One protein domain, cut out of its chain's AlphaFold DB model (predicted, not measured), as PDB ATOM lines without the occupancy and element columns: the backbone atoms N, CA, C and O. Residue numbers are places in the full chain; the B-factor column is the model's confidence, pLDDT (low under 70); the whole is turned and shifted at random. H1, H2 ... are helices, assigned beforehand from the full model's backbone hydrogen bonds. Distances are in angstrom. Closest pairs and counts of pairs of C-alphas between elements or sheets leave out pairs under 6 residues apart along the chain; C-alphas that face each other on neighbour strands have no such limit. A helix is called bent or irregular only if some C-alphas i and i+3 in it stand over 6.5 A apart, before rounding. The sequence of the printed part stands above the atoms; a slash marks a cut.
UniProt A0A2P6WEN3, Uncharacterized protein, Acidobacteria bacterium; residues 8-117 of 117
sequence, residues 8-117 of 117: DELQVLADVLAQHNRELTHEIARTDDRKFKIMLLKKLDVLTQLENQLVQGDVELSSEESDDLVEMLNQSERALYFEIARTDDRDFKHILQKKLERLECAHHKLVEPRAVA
ATOM      1  N   ASP A   8     168.173 221.492 120.299       84.06
ATOM      2  CA  ASP A   8     168.290 220.652 119.103       84.06
ATOM      3  C   ASP A   8     167.147 219.628 119.003       84.06
ATOM      4  O   ASP A   8     166.630 219.378 117.916       84.06
ATOM      5  N   GLU A   9     166.722 219.042 120.125       83.06
ATOM      6  CA  GLU A   9     165.607 218.086 120.158       83.06
ATOM      7  C   GLU A   9     164.264 218.775 119.911       83.06
ATOM      8  O   GLU A   9     163.453 218.264 119.143       83.06
ATOM      9  N   LEU A  10     164.050 219.959 120.495       84.69
ATOM     10  CA  LEU A  10     162.868 220.782 120.226       84.69
ATOM     11  C   LEU A  10     162.761 221.134 118.739       84.69
ATOM     12  O   LEU A  10     161.686 221.011 118.152       84.69
ATOM     13  N   GLN A  11     163.884 221.489 118.107       83.69
ATOM     14  CA  GLN A  11     163.926 221.764 116.672       83.69
ATOM     15  C   GLN A  11     163.564 220.527 115.841       83.69
ATOM     16  O   GLN A  11     162.832 220.638 114.862       83.69
ATOM     17  N   VAL A  12     164.039 219.341 116.225       85.38
ATOM     18  CA  VAL A  12     163.721 218.088 115.518       85.38
ATOM     19  C   VAL A  12     162.232 217.756 115.617       85.38
ATOM     20  O   VAL A  12     161.625 217.384 114.614       85.38
ATOM     21  N   LEU A  13     161.632 217.924 116.797       84.75
ATOM     22  CA  LEU A  13     160.191 217.740 116.996       84.75
ATOM     23  C   LEU A  13     159.380 218.745 116.162       84.75
ATOM     24  O   LEU A  13     158.423 218.355 115.491       84.75
ATOM     25  N   ALA A  14     159.796 220.014 116.145       86.56
ATOM     26  CA  ALA A  14     159.175 221.047 115.318       86.56
ATOM     27  C   ALA A  14     159.280 220.724 113.817       86.56
ATOM     28  O   ALA A  14     158.286 220.816 113.101       86.56
ATOM     29  N   ASP A  15     160.441 220.266 113.338       86.62
ATOM     30  CA  ASP A  15     160.646 219.898 111.931       86.62
ATOM     31  C   ASP A  15     159.730 218.741 111.488       86.62
ATOM     32  O   ASP A  15     159.244 218.723 110.351       86.62
ATOM     33  N   VAL A  16     159.492 217.768 112.375       86.38
ATOM     34  CA  VAL A  16     158.570 216.644 112.133       86.38
ATOM     35  C   VAL A  16     157.133 217.140 112.036       86.38
ATOM     36  O   VAL A  16     156.436 216.795 111.078       86.38
ATOM     37  N   LEU A  17     156.700 217.991 112.968       86.62
ATOM     38  CA  LEU A  17     155.364 218.589 112.926       86.62
ATOM     39  C   LEU A  17     155.169 219.441 111.674       86.62
ATOM     40  O   LEU A  17     154.170 219.277 110.980       86.62
ATOM     41  N   ALA A  18     156.155 220.260 111.309       87.62
ATOM     42  CA  ALA A  18     156.125 221.068 110.094       87.62
ATOM     43  C   ALA A  18     156.015 220.206 108.824       87.62
ATOM     44  O   ALA A  18     155.393 220.592 107.826       87.62
ATOM     45  N   GLN A  19     156.653 219.032 108.806       87.44
ATOM     46  CA  GLN A  19     156.492 218.072 107.716       87.44
ATOM     47  C   GLN A  19     155.067 217.501 107.691       87.44
ATOM     48  O   GLN A  19     154.423 217.536 106.640       87.44
ATOM     49  N   HIS A  20     154.547 217.049 108.832       87.00
ATOM     50  CA  HIS A  20     153.212 216.460 108.911       87.00
ATOM     51  C   HIS A  20     152.095 217.478 108.615       87.00
ATOM     52  O   HIS A  20     151.136 217.174 107.907       87.00
ATOM     53  N   ASN A  21     152.255 218.731 109.046       87.44
ATOM     54  CA  ASN A  21     151.346 219.838 108.741       87.44
ATOM     55  C   ASN A  21     151.264 220.108 107.232       87.44
ATOM     56  O   ASN A  21     150.176 220.348 106.692       87.44
ATOM     57  N   ARG A  22     152.391 220.005 106.516       89.75
ATOM     58  CA  ARG A  22     152.406 220.085 105.046       89.75
ATOM     59  C   ARG A  22     151.654 218.913 104.415       89.75
ATOM     60  O   ARG A  22     150.830 219.138 103.531       89.75
ATOM     61  N   GLU A  23     151.877 217.689 104.887       88.88
ATOM     62  CA  GLU A  23     151.172 216.489 104.409       88.88
ATOM     63  C   GLU A  23     149.651 216.590 104.628       88.88
ATOM     64  O   GLU A  23     148.876 216.382 103.691       88.88
ATOM     65  N   LEU A  24     149.215 217.017 105.818       87.31
ATOM     66  CA  LEU A  24     147.806 217.260 106.139       87.31
ATOM     67  C   LEU A  24     147.198 218.362 105.273       87.31
ATOM     68  O   LEU A  24     146.079 218.211 104.784       87.31
ATOM     69  N   THR A  25     147.930 219.451 105.027       89.56
ATOM     70  CA  THR A  25     147.482 220.528 104.128       89.56
ATOM     71  C   THR A  25     147.222 219.992 102.719       89.56
ATOM     72  O   THR A  25     146.187 220.292 102.116       89.56
ATOM     73  N   HIS A  26     148.119 219.147 102.202       92.44
ATOM     74  CA  HIS A  26     147.919 218.472 100.921       92.44
ATOM     75  C   HIS A  26     146.720 217.513 100.954       92.44
ATOM     76  O   HIS A  26     145.954 217.460  99.987       92.44
ATOM     77  N   GLU A  27     146.503 216.797 102.058       89.94
ATOM     78  CA  GLU A  27     145.360 215.897 102.210       89.94
ATOM     79  C   GLU A  27     144.010 216.631 102.245       89.94
ATOM     80  O   GLU A  27     143.055 216.241 101.569       89.94
ATOM     81  N   ILE A  28     143.940 217.746 102.966       88.81
ATOM     82  CA  ILE A  28     142.764 218.624 103.035       88.81
ATOM     83  C   ILE A  28     142.417 219.182 101.652       88.81
ATOM     84  O   ILE A  28     141.236 219.333 101.311       88.81
ATOM     85  N   ALA A  29     143.437 219.510 100.854       89.69
ATOM     86  CA  ALA A  29     143.259 220.031  99.506       89.69
ATOM     87  C   ALA A  29     142.682 218.981  98.541       89.69
ATOM     88  O   ALA A  29     141.892 219.348  97.675       89.69
ATOM     89  N   ARG A  30     143.034 217.697  98.707       91.75
ATOM     90  CA  ARG A  30     142.592 216.594  97.827       91.75
ATOM     91  C   ARG A  30     141.303 215.894  98.261       91.75
ATOM     92  O   ARG A  30     140.798 215.078  97.498       91.75
ATOM     93  N   THR A  31     140.812 216.133  99.478       90.31
ATOM     94  CA  THR A  31     139.616 215.449  99.983       90.31
ATOM     95  C   THR A  31     138.332 216.233  99.692       90.31
ATOM     96  O   THR A  31     138.228 217.424 100.010       90.31
ATOM     97  N   ASP A  32     137.330 215.540  99.143       90.56
ATOM     98  CA  ASP A  32     136.008 216.101  98.826       90.56
ATOM     99  C   ASP A  32     134.965 215.844  99.931       90.56
ATOM    100  O   ASP A  32     133.908 216.481  99.968       90.56
ATOM    101  N   ASP A  33     135.253 214.939 100.874       95.25
ATOM    102  CA  ASP A  33     134.373 214.685 102.015       95.25
ATOM    103  C   ASP A  33     134.434 215.857 103.003       95.25
ATOM    104  O   ASP A  33     135.427 216.091 103.694       95.25
ATOM    105  N   ARG A  34     133.320 216.586 103.110       90.69
ATOM    106  CA  ARG A  34     133.203 217.767 103.970       90.69
ATOM    107  C   ARG A  34     133.408 217.468 105.458       90.69
ATOM    108  O   ARG A  34     133.995 218.296 106.154       90.69
ATOM    109  N   LYS A  35     132.893 216.348 105.975       90.56
ATOM    110  CA  LYS A  35     133.024 216.009 107.403       90.56
ATOM    111  C   LYS A  35     134.462 215.623 107.719       90.56
ATOM    112  O   LYS A  35     135.016 216.104 108.706       90.56
ATOM    113  N   PHE A  36     135.066 214.819 106.851       88.50
ATOM    114  CA  PHE A  36     136.463 214.427 106.965       88.50
ATOM    115  C   PHE A  36     137.399 215.637 106.842       88.50
ATOM    116  O   PHE A  36     138.274 215.830 107.679       88.50
ATOM    117  N   LYS A  37     137.132 216.553 105.905       88.75
ATOM    118  CA  LYS A  37     137.891 217.802 105.747       88.75
ATOM    119  C   LYS A  37     137.870 218.687 106.995       88.75
ATOM    120  O   LYS A  37     138.902 219.229 107.373       88.75
ATOM    121  N   ILE A  38     136.716 218.826 107.654       91.88
ATOM    122  CA  ILE A  38     136.603 219.584 108.916       91.88
ATOM    123  C   ILE A  38     137.431 218.927 110.026       91.88
ATOM    124  O   ILE A  38     138.072 219.633 110.800       91.88
ATOM    125  N   MET A  39     137.428 217.595 110.108       92.12
ATOM    126  CA  MET A  39     138.247 216.854 111.069       92.12
ATOM    127  C   MET A  39     139.744 217.108 110.838       92.12
ATOM    128  O   MET A  39     140.451 217.461 111.777       92.12
ATOM    129  N   LEU A  40     140.203 217.007 109.587       85.94
ATOM    130  CA  LEU A  40     141.598 217.254 109.220       85.94
ATOM    131  C   LEU A  40     142.030 218.702 109.487       85.94
ATOM    132  O   LEU A  40     143.124 218.924 109.992       85.94
ATOM    133  N   LEU A  41     141.169 219.686 109.203       85.25
ATOM    134  CA  LEU A  41     141.440 221.097 109.509       85.25
ATOM    135  C   LEU A  41     141.616 221.344 111.011       85.25
ATOM    136  O   LEU A  41     142.508 222.089 111.401       85.25
ATOM    137  N   LYS A  42     140.795 220.703 111.855       87.06
ATOM    138  CA  LYS A  42     140.959 220.779 113.313       87.06
ATOM    139  C   LYS A  42     142.277 220.156 113.763       87.06
ATOM    140  O   LYS A  42     142.958 220.741 114.595       87.06
ATOM    141  N   LYS A  43     142.643 219.002 113.194       85.81
ATOM    142  CA  LYS A  43     143.928 218.352 113.483       85.81
ATOM    143  C   LYS A  43     145.103 219.256 113.094       85.81
ATOM    144  O   LYS A  43     146.008 219.443 113.891       85.81
ATOM    145  N   LEU A  44     145.055 219.865 111.907       85.81
ATOM    146  CA  LEU A  44     146.088 220.791 111.440       85.81
ATOM    147  C   LEU A  44     146.260 221.999 112.375       85.81
ATOM    148  O   LEU A  44     147.391 222.390 112.645       85.81
ATOM    149  N   ASP A  45     145.167 222.578 112.877       85.50
ATOM    150  CA  ASP A  45     145.222 223.718 113.803       85.50
ATOM    151  C   ASP A  45     145.935 223.353 115.116       85.50
ATOM    152  O   ASP A  45     146.881 224.032 115.510       85.50
ATOM    153  N   VAL A  46     145.566 222.222 115.732       85.81
ATOM    154  CA  VAL A  46     146.219 221.709 116.955       85.81
ATOM    155  C   VAL A  46     147.715 221.480 116.727       85.81
ATOM    156  O   VAL A  46     148.548 221.965 117.488       85.81
ATOM    157  N   LEU A  47     148.076 220.800 115.638       85.19
ATOM    158  CA  LEU A  47     149.475 220.485 115.345       85.19
ATOM    159  C   LEU A  47     150.309 221.718 114.983       85.19
ATOM    160  O   LEU A  47     151.497 221.770 115.290       85.19
ATOM    161  N   THR A  48     149.704 222.728 114.357       84.94
ATOM    162  CA  THR A  48     150.373 224.008 114.068       84.94
ATOM    163  C   THR A  48     150.615 224.802 115.353       84.94
ATOM    164  O   THR A  48     151.654 225.443 115.507       84.94
ATOM    165  N   GLN A  49     149.676 224.774 116.302       84.38
ATOM    166  CA  GLN A  49     149.867 225.399 117.616       84.38
ATOM    167  C   GLN A  49     151.002 224.716 118.384       84.38
ATOM    168  O   GLN A  49     151.882 225.405 118.904       84.38
ATOM    169  N   LEU A  50     151.036 223.383 118.358       81.94
ATOM    170  CA  LEU A  50     152.092 222.591 118.979       81.94
ATOM    171  C   LEU A  50     153.476 222.855 118.354       81.94
ATOM    172  O   LEU A  50     154.457 223.031 119.073       81.94
ATOM    173  N   GLU A  51     153.559 222.949 117.022       83.62
ATOM    174  CA  GLU A  51     154.791 223.322 116.310       83.62
ATOM    175  C   GLU A  51     155.325 224.676 116.801       83.62
ATOM    176  O   GLU A  51     156.503 224.799 117.141       83.62
ATOM    177  N   ASN A  52     154.451 225.681 116.911       82.44
ATOM    178  CA  ASN A  52     154.838 227.012 117.379       82.44
ATOM    179  C   ASN A  52     155.336 227.009 118.834       82.44
ATOM    180  O   ASN A  52     156.294 227.717 119.141       82.44
ATOM    181  N   GLN A  53     154.724 226.213 119.715       81.38
ATOM    182  CA  GLN A  53     155.166 226.057 121.107       81.38
ATOM    183  C   GLN A  53     156.559 225.421 121.191       81.38
ATOM    184  O   GLN A  53     157.427 225.919 121.910       81.38
ATOM    185  N   LEU A  54     156.809 224.377 120.392       80.56
ATOM    186  CA  LEU A  54     158.115 223.712 120.311       80.56
ATOM    187  C   LEU A  54     159.216 224.652 119.821       80.56
ATOM    188  O   LEU A  54     160.290 224.685 120.419       80.56
ATOM    189  N   VAL A  55     158.937 225.467 118.800       77.69
ATOM    190  CA  VAL A  55     159.889 226.473 118.293       77.69
ATOM    191  C   VAL A  55     160.189 227.554 119.337       77.69
ATOM    192  O   VAL A  55     161.309 228.060 119.396       77.69
ATOM    193  N   GLN A  56     159.212 227.913 120.171       78.62
ATOM    194  CA  GLN A  56     159.383 228.915 121.229       78.62
ATOM    195  C   GLN A  56     160.080 228.359 122.480       78.62
ATOM    196  O   GLN A  56     160.522 229.138 123.321       78.62
ATOM    197  N   GLY A  57     160.225 227.033 122.587       70.25
ATOM    198  CA  GLY A  57     160.827 226.362 123.740       70.25
ATOM    199  C   GLY A  57     159.931 226.289 124.979       70.25
ATOM    200  O   GLY A  57     160.376 225.792 126.012       70.25
ATOM    201  N   ASP A  58     158.675 226.726 124.867       65.00
ATOM    202  CA  ASP A  58     157.666 226.702 125.928       65.00
ATOM    203  C   ASP A  58     156.732 225.505 125.716       65.00
ATOM    204  O   ASP A  58     155.632 225.631 125.177       65.00
ATOM    205  N   VAL A  59     157.197 224.312 126.095       69.06
ATOM    206  CA  VAL A  59     156.469 223.065 125.819       69.06
ATOM    207  C   VAL A  59     156.067 222.368 127.106       69.06
ATOM    208  O   VAL A  59     156.879 221.748 127.795       69.06
ATOM    209  N   GLU A  60     154.767 222.410 127.373       70.25
ATOM    210  CA  GLU A  60     154.089 221.526 128.312       70.25
ATOM    211  C   GLU A  60     153.108 220.662 127.521       70.25
ATOM    212  O   GLU A  60     152.008 221.095 127.198       70.25
ATOM    213  N   LEU A  61     153.528 219.441 127.174       70.25
ATOM    214  CA  LEU A  61     152.662 218.496 126.470       70.25
ATOM    215  C   LEU A  61     151.661 217.886 127.450       70.25
ATOM    216  O   LEU A  61     152.054 217.308 128.472       70.25
ATOM    217  N   SER A  62     150.377 217.936 127.110       77.94
ATOM    218  CA  SER A  62     149.389 217.056 127.730       77.94
ATOM    219  C   SER A  62     149.653 215.588 127.356       77.94
ATOM    220  O   SER A  62     150.418 215.273 126.442       77.94
ATOM    221  N   SER A  63     149.017 214.653 128.072       77.12
ATOM    222  CA  SER A  63     149.164 213.219 127.779       77.12
ATOM    223  C   SER A  63     148.725 212.870 126.355       77.12
ATOM    224  O   SER A  63     149.392 212.077 125.703       77.12
ATOM    225  N   GLU A  64     147.630 213.474 125.885       76.31
ATOM    226  CA  GLU A  64     147.057 213.230 124.558       76.31
ATOM    227  C   GLU A  64     147.961 213.794 123.452       76.31
ATOM    228  O   GLU A  64     148.328 213.070 122.532       76.31
ATOM    229  N   GLU A  65     148.438 215.036 123.592       75.56
ATOM    230  CA  GLU A  65     149.387 215.641 122.639       75.56
ATOM    231  C   GLU A  65     150.711 214.872 122.583       75.56
ATOM    232  O   GLU A  65     151.324 214.731 121.525       75.56
ATOM    233  N   SER A  66     151.152 214.344 123.726       78.69
ATOM    234  CA  SER A  66     152.338 213.502 123.787       78.69
ATOM    235  C   SER A  66     152.130 212.153 123.091       78.69
ATOM    236  O   SER A  66     153.096 211.639 122.528       78.69
ATOM    237  N   ASP A  67     150.929 211.570 123.128       81.19
ATOM    238  CA  ASP A  67     150.606 210.326 122.414       81.19
ATOM    239  C   ASP A  67     150.565 210.548 120.901       81.19
ATOM    240  O   ASP A  67     151.205 209.803 120.156       81.19
ATOM    241  N   ASP A  68     149.911 211.624 120.460       79.94
ATOM    242  CA  ASP A  68     149.881 212.028 119.053       79.94
ATOM    243  C   ASP A  68     151.297 212.293 118.522       79.94
ATOM    244  O   ASP A  68     151.663 211.847 117.428       79.94
ATOM    245  N   LEU A  69     152.132 212.984 119.308       82.19
ATOM    246  CA  LEU A  69     153.522 213.250 118.948       82.19
ATOM    247  C   LEU A  69     154.325 211.954 118.821       82.19
ATOM    248  O   LEU A  69     155.018 211.766 117.824       82.19
ATOM    249  N   VAL A  70     154.192 211.027 119.771       85.88
ATOM    250  CA  VAL A  70     154.835 209.704 119.702       85.88
ATOM    251  C   VAL A  70     154.385 208.924 118.463       85.88
ATOM    252  O   VAL A  70     155.214 208.293 117.802       85.88
ATOM    253  N   GLU A  71     153.103 208.971 118.096       85.94
ATOM    254  CA  GLU A  71     152.619 208.313 116.878       85.94
ATOM    255  C   GLU A  71     153.271 208.908 115.617       85.94
ATOM    256  O   GLU A  71     153.772 208.169 114.763       85.94
ATOM    257  N   MET A  72     153.332 210.239 115.514       84.94
ATOM    258  CA  MET A  72     153.959 210.929 114.379       84.94
ATOM    259  C   MET A  72     155.468 210.660 114.287       84.94
ATOM    260  O   MET A  72     155.998 210.480 113.183       84.94
ATOM    261  N   LEU A  73     156.163 210.593 115.427       86.38
ATOM    262  CA  LEU A  73     157.586 210.252 115.484       86.38
ATOM    263  C   LEU A  73     157.825 208.822 114.996       86.38
ATOM    264  O   LEU A  73     158.648 208.621 114.104       86.38
ATOM    265  N   ASN A  74     157.027 207.854 115.462       88.62
ATOM    266  CA  ASN A  74     157.077 206.472 114.976       88.62
ATOM    267  C   ASN A  74     156.897 206.377 113.453       88.62
ATOM    268  O   ASN A  74     157.613 205.640 112.771       88.62
ATOM    269  N   GLN A  75     155.927 207.104 112.893       85.88
ATOM    270  CA  GLN A  75     155.695 207.116 111.445       85.88
ATOM    271  C   GLN A  75     156.886 207.725 110.689       85.88
ATOM    272  O   GLN A  75     157.328 207.170 109.677       85.88
ATOM    273  N   SER A  76     157.445 208.818 111.210       86.94
ATOM    274  CA  SER A  76     158.586 209.527 110.621       86.94
ATOM    275  C   SER A  76     159.872 208.700 110.651       86.94
ATOM    276  O   SER A  76     160.580 208.628 109.643       86.94
ATOM    277  N   GLU A  77     160.152 208.011 111.758       89.94
ATOM    278  CA  GLU A  77     161.279 207.080 111.875       89.94
ATOM    279  C   GLU A  77     161.162 205.960 110.847       89.94
ATOM    280  O   GLU A  77     162.092 205.723 110.076       89.94
ATOM    281  N   ARG A  78     159.996 205.307 110.756       89.88
ATOM    282  CA  ARG A  78     159.763 204.226 109.781       89.88
ATOM    283  C   ARG A  78     159.952 204.701 108.339       89.88
ATOM    284  O   ARG A  78     160.524 203.968 107.531       89.88
ATOM    285  N   ALA A  79     159.508 205.916 108.016       84.81
ATOM    286  CA  ALA A  79     159.715 206.510 106.697       84.81
ATOM    287  C   ALA A  79     161.205 206.766 106.405       84.81
ATOM    288  O   ALA A  79     161.673 206.452 105.306       84.81
ATOM    289  N   LEU A  80     161.961 207.276 107.384       86.94
ATOM    290  CA  LEU A  80     163.407 207.487 107.266       86.94
ATOM    291  C   LEU A  80     164.168 206.169 107.127       86.94
ATOM    292  O   LEU A  80     165.009 206.059 106.240       86.94
ATOM    293  N   TYR A  81     163.835 205.152 107.921       92.25
ATOM    294  CA  TYR A  81     164.394 203.806 107.785       92.25
ATOM    295  C   TYR A  81     164.212 203.255 106.370       92.25
ATOM    296  O   TYR A  81     165.163 202.756 105.763       92.25
ATOM    297  N   PHE A  82     163.003 203.382 105.816       90.94
ATOM    298  CA  PHE A  82     162.710 202.942 104.455       90.94
ATOM    299  C   PHE A  82     163.484 203.747 103.399       90.94
ATOM    300  O   PHE A  82     164.007 203.173 102.444       90.94
ATOM    301  N   GLU A  83     163.583 205.070 103.561       86.56
ATOM    302  CA  GLU A  83     164.332 205.944 102.649       86.56
ATOM    303  C   GLU A  83     165.842 205.642 102.665       86.56
ATOM    304  O   GLU A  83     166.468 205.448 101.623       86.56
ATOM    305  N   ILE A  84     166.427 205.490 103.855       90.94
ATOM    306  CA  ILE A  84     167.830 205.093 104.032       90.94
ATOM    307  C   ILE A  84     168.088 203.738 103.364       90.94
ATOM    308  O   ILE A  84     169.101 203.566 102.685       90.94
ATOM    309  N   ALA A  85     167.185 202.770 103.527       90.38
ATOM    310  CA  ALA A  85     167.349 201.449 102.933       90.38
ATOM    311  C   ALA A  85     167.328 201.477 101.395       90.38
ATOM    312  O   ALA A  85     168.076 200.717 100.781       90.38
ATOM    313  N   ARG A  86     166.516 202.348 100.776       91.81
ATOM    314  CA  ARG A  86     166.359 202.394  99.310       91.81
ATOM    315  C   ARG A  86     167.324 203.322  98.581       91.81
ATOM    316  O   ARG A  86     167.433 203.208  97.366       91.81
ATOM    317  N   THR A  87     167.957 204.268  99.273       88.88
ATOM    318  CA  THR A  87     168.822 205.247  98.608       88.88
ATOM    319  C   THR A  87     170.254 204.735  98.423       88.88
ATOM    320  O   THR A  87     170.896 204.239  99.363       88.88
ATOM    321  N   ASP A  88     170.759 204.890  97.199       91.19
ATOM    322  CA  ASP A  88     172.130 204.547  96.796       91.19
ATOM    323  C   ASP A  88     173.094 205.743  96.893       91.19
ATOM    324  O   ASP A  88     174.316 205.567  96.866       91.19
ATOM    325  N   ASP A  89     172.563 206.959  97.043       94.62
ATOM    326  CA  ASP A  89     173.357 208.170  97.244       94.62
ATOM    327  C   ASP A  89     173.943 208.175  98.663       94.62
ATOM    328  O   ASP A  89     173.219 208.212  99.661       94.62
ATOM    329  N   ARG A  90     175.278 208.115  98.756       91.00
ATOM    330  CA  ARG A  90     175.998 208.015 100.034       91.00
ATOM    331  C   ARG A  90     175.912 209.284 100.872       91.00
ATOM    332  O   ARG A  90     175.779 209.180 102.092       91.00
ATOM    333  N   ASP A  91     175.984 210.450 100.242       89.88
ATOM    334  CA  ASP A  91     175.962 211.725 100.958       89.88
ATOM    335  C   ASP A  91     174.550 211.996 101.475       89.88
ATOM    336  O   ASP A  91     174.358 212.355 102.639       89.88
ATOM    337  N   PHE A  92     173.540 211.713 100.650       85.12
ATOM    338  CA  PHE A  92     172.145 211.806 101.060       85.12
ATOM    339  C   PHE A  92     171.792 210.778 102.145       85.12
ATOM    340  O   PHE A  92     171.165 211.133 103.144       85.12
ATOM    341  N   LYS A  93     172.263 209.530 102.024       88.69
ATOM    342  CA  LYS A  93     172.119 208.493 103.060       88.69
ATOM    343  C   LYS A  93     172.677 208.949 104.408       88.69
ATOM    344  O   LYS A  93     172.002 208.789 105.422       88.69
ATOM    345  N   HIS A  94     173.864 209.555 104.420       90.25
ATOM    346  CA  HIS A  94     174.487 210.067 105.646       90.25
ATOM    347  C   HIS A  94     173.664 211.185 106.297       90.25
ATOM    348  O   HIS A  94     173.511 211.227 107.519       90.25
ATOM    349  N   ILE A  95     173.088 212.079 105.489       86.88
ATOM    350  CA  ILE A  95     172.185 213.133 105.978       86.88
ATOM    351  C   ILE A  95     170.942 212.515 106.632       86.88
ATOM    352  O   ILE A  95     170.557 212.922 107.729       86.88
ATOM    353  N   LEU A  96     170.334 211.518 105.987       85.19
ATOM    354  CA  LEU A  96     169.142 210.844 106.502       85.19
ATOM    355  C   LEU A  96     169.421 210.081 107.800       85.19
ATOM    356  O   LEU A  96     168.612 210.152 108.720       85.19
ATOM    357  N   GLN A  97     170.570 209.409 107.900       89.12
ATOM    358  CA  GLN A  97     170.994 208.712 109.119       89.12
ATOM    359  C   GLN A  97     171.148 209.681 110.294       89.12
ATOM    360  O   GLN A  97     170.590 209.440 111.357       89.12
ATOM    361  N   LYS A  98     171.795 210.834 110.084       89.06
ATOM    362  CA  LYS A  98     171.892 211.873 111.123       89.06
ATOM    363  C   LYS A  98     170.532 212.419 111.549       89.06
ATOM    364  O   LYS A  98     170.344 212.752 112.716       89.06
ATOM    365  N   LYS A  99     169.594 212.564 110.606       85.19
ATOM    366  CA  LYS A  99     168.229 213.002 110.924       85.19
ATOM    367  C   LYS A  99     167.505 211.950 111.769       85.19
ATOM    368  O   LYS A  99     166.866 212.320 112.747       85.19
ATOM    369  N   LEU A 100     167.651 210.673 111.415       89.44
ATOM    370  CA  LEU A 100     167.077 209.550 112.154       89.44
ATOM    371  C   LEU A 100     167.627 209.463 113.585       89.44
ATOM    372  O   LEU A 100     166.838 209.438 114.515       89.44
ATOM    373  N   GLU A 101     168.945 209.528 113.780       89.94
ATOM    374  CA  GLU A 101     169.560 209.461 115.121       89.94
ATOM    375  C   GLU A 101     169.019 210.539 116.075       89.94
ATOM    376  O   GLU A 101     168.741 210.286 117.248       89.94
ATOM    377  N   ARG A 102     168.845 211.768 115.572       87.00
ATOM    378  CA  ARG A 102     168.293 212.876 116.364       87.00
ATOM    379  C   ARG A 102     166.818 212.668 116.694       87.00
ATOM    380  O   ARG A 102     166.385 213.005 117.793       87.00
ATOM    381  N   LEU A 103     166.069 212.128 115.736       88.19
ATOM    382  CA  LEU A 103     164.656 211.814 115.888       88.19
ATOM    383  C   LEU A 103     164.442 210.753 116.971       88.19
ATOM    384  O   LEU A 103     163.672 210.982 117.899       88.19
ATOM    385  N   GLU A 104     165.204 209.663 116.903       89.06
ATOM    386  CA  GLU A 104     165.159 208.563 117.871       89.06
ATOM    387  C   GLU A 104     165.526 209.017 119.283       89.06
ATOM    388  O   GLU A 104     164.965 208.534 120.266       89.06
ATOM    389  N   CYS A 105     166.449 209.973 119.407       87.62
ATOM    390  CA  CYS A 105     166.808 210.544 120.700       87.62
ATOM    391  C   CYS A 105     165.631 211.309 121.328       87.62
ATOM    392  O   CYS A 105     165.280 211.064 122.487       87.62
ATOM    393  N   ALA A 106     164.977 212.184 120.557       85.06
ATOM    394  CA  ALA A 106     163.802 212.919 121.021       85.06
ATOM    395  C   ALA A 106     162.620 211.978 121.318       85.06
ATOM    396  O   ALA A 106     161.927 212.144 122.324       85.06
ATOM    397  N   HIS A 107     162.421 210.958 120.482       87.31
ATOM    398  CA  HIS A 107     161.358 209.973 120.636       87.31
ATOM    399  C   HIS A 107     161.555 209.086 121.873       87.31
ATOM    400  O   HIS A 107     160.625 208.950 122.671       87.31
ATOM    401  N   HIS A 108     162.761 208.562 122.119       86.00
ATOM    402  CA  HIS A 108     163.040 207.781 123.329       86.00
ATOM    403  C   HIS A 108     162.751 208.568 124.611       86.00
ATOM    404  O   HIS A 108     162.152 208.015 125.529       86.00
ATOM    405  N   LYS A 109     163.067 209.869 124.667       82.25
ATOM    406  CA  LYS A 109     162.762 210.713 125.840       82.25
ATOM    407  C   LYS A 109     161.268 210.837 126.143       82.25
ATOM    408  O   LYS A 109     160.899 211.034 127.301       82.25
ATOM    409  N   LEU A 110     160.412 210.728 125.128       80.56
ATOM    410  CA  LEU A 110     158.957 210.729 125.295       80.56
ATOM    411  C   LEU A 110     158.428 209.363 125.761       80.56
ATOM    412  O   LEU A 110     157.442 209.306 126.496       80.56
ATOM    413  N   VAL A 111     159.084 208.270 125.360       81.06
ATOM    414  CA  VAL A 111     158.632 206.891 125.613       81.06
ATOM    415  C   VAL A 111     159.202 206.301 126.909       81.06
ATOM    416  O   VAL A 111     158.471 205.648 127.651       81.06
ATOM    417  N   GLU A 112     160.476 206.533 127.229       70.12
ATOM    418  CA  GLU A 112     161.159 205.948 128.399       70.12
ATOM    419  C   GLU A 112     160.456 206.205 129.745       70.12
ATOM    420  O   GLU A 112     160.297 205.247 130.507       70.12
ATOM    421  N   PRO A 113     159.950 207.417 130.057       62.16
ATOM    422  CA  PRO A 113     159.222 207.662 131.305       62.16
ATOM    423  C   PRO A 113     157.949 206.816 131.454       62.16
ATOM    424  O   PRO A 113     157.417 206.700 132.556       62.16
ATOM    425  N   ARG A 114     157.446 206.251 130.350       57.19
ATOM    426  CA  ARG A 114     156.205 205.472 130.279       57.19
ATOM    427  C   ARG A 114     156.449 203.967 130.400       57.19
ATOM    428  O   ARG A 114     155.566 203.259 130.856       57.19
ATOM    429  N   ALA A 115     157.633 203.478 130.029       54.16
ATOM    430  CA  ALA A 115     157.993 202.058 130.134       54.16
ATOM    431  C   ALA A 115     158.277 201.604 131.581       54.16
ATOM    432  O   ALA A 115     158.345 200.406 131.853       54.16
ATOM    433  N   VAL A 116     158.478 202.559 132.495       49.38
ATOM    434  CA  VAL A 116     158.839 202.331 133.907       49.38
ATOM    435  C   VAL A 116     157.637 202.535 134.856       49.38
ATOM    436  O   VAL A 116     157.775 202.347 136.063       49.38
ATOM    437  N   ALA A 117     156.464 202.904 134.325       43.19
ATOM    438  CA  ALA A 117     155.201 203.036 135.062       43.19
ATOM    439  C   ALA A 117     154.366 201.747 134.982       43.19
ATOM    440  O   ALA A 117     153.708 201.425 135.998       43.19
TER     441      ALA A 117
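This is residues 8 to 117 of the 117 residues of an uncharacterized protein of Acidobacteria bacterium (UniProt A0A2P6WEN3). Two helical hairpins, H1 with H2 and H3 with H4, cross each other to make a V: the first half of H1 crosses H3 and H4, while the two hairpin turns, residues 31 to 33 and 87 to 89, point away from each other. Residues 112 to 117 stick out from the body. The printed part has 110 residues with four named helices in the order H1, H2, H3, H4 and no named strand; the class is all helix. It is only just compact, close to loose, with a radius of gyration of the C-alphas of 15.3 A and spans of 43 by 37 by 27 A.

H1, residues 8 to 30, begins at C-alpha 8 (168.290, 220.652, 119.103) and is 33.6 A long. H2, residues 34 to 56, is 33.3 A long. H3, residues 63 to 86, is 35.0 A long and begins at C-alpha 63 (149.164, 213.219, 127.779). H4, residues 90 to 115, is 35.6 A long and ends at C-alpha 115 (157.993, 202.058, 130.134). H4 is only just irregular, with C-alphas 110 and 113 6.8 A apart, and has a kink of 36 degrees near residue 109.

H1 is the hub and touches the three other helices. The hairpin H1 and H2 runs opposite ways at a shallow tilt of 20 degrees; its closest C-alphas, Ala 14 and Glu 51, are 5.0 A apart. With residues 16 to 20 alone H1 touches H3, about perpendicular at 86 degrees, closest at the C-alphas of Val 16 and Ser 76, 7.3 A. With residues 9 to 13 alone it touches H4, about perpendicular at 79 degrees, closest at the C-alphas of Glu 9 and Ala 106, 5.5 A. The hairpin H3 and H4 runs opposite ways at a shallow tilt of 28 degrees, closest at the C-alphas of Ile 84 and Lys 93, 5.6 A. H2 and H3 are near each other; H2 and H4 are apart. Every O i to N i+4 pair is within hydrogen-bond range in H1, H2 and H3, and 20 of 22 in H4.

The two C-alphas farthest apart, those of Lys 35 and Arg 90, are 44.3 A apart. The printed part has no cut and no long link. Mean pLDDT of the printed part is 84.1; residues 58 to 59 and 113 to 117 are under 70.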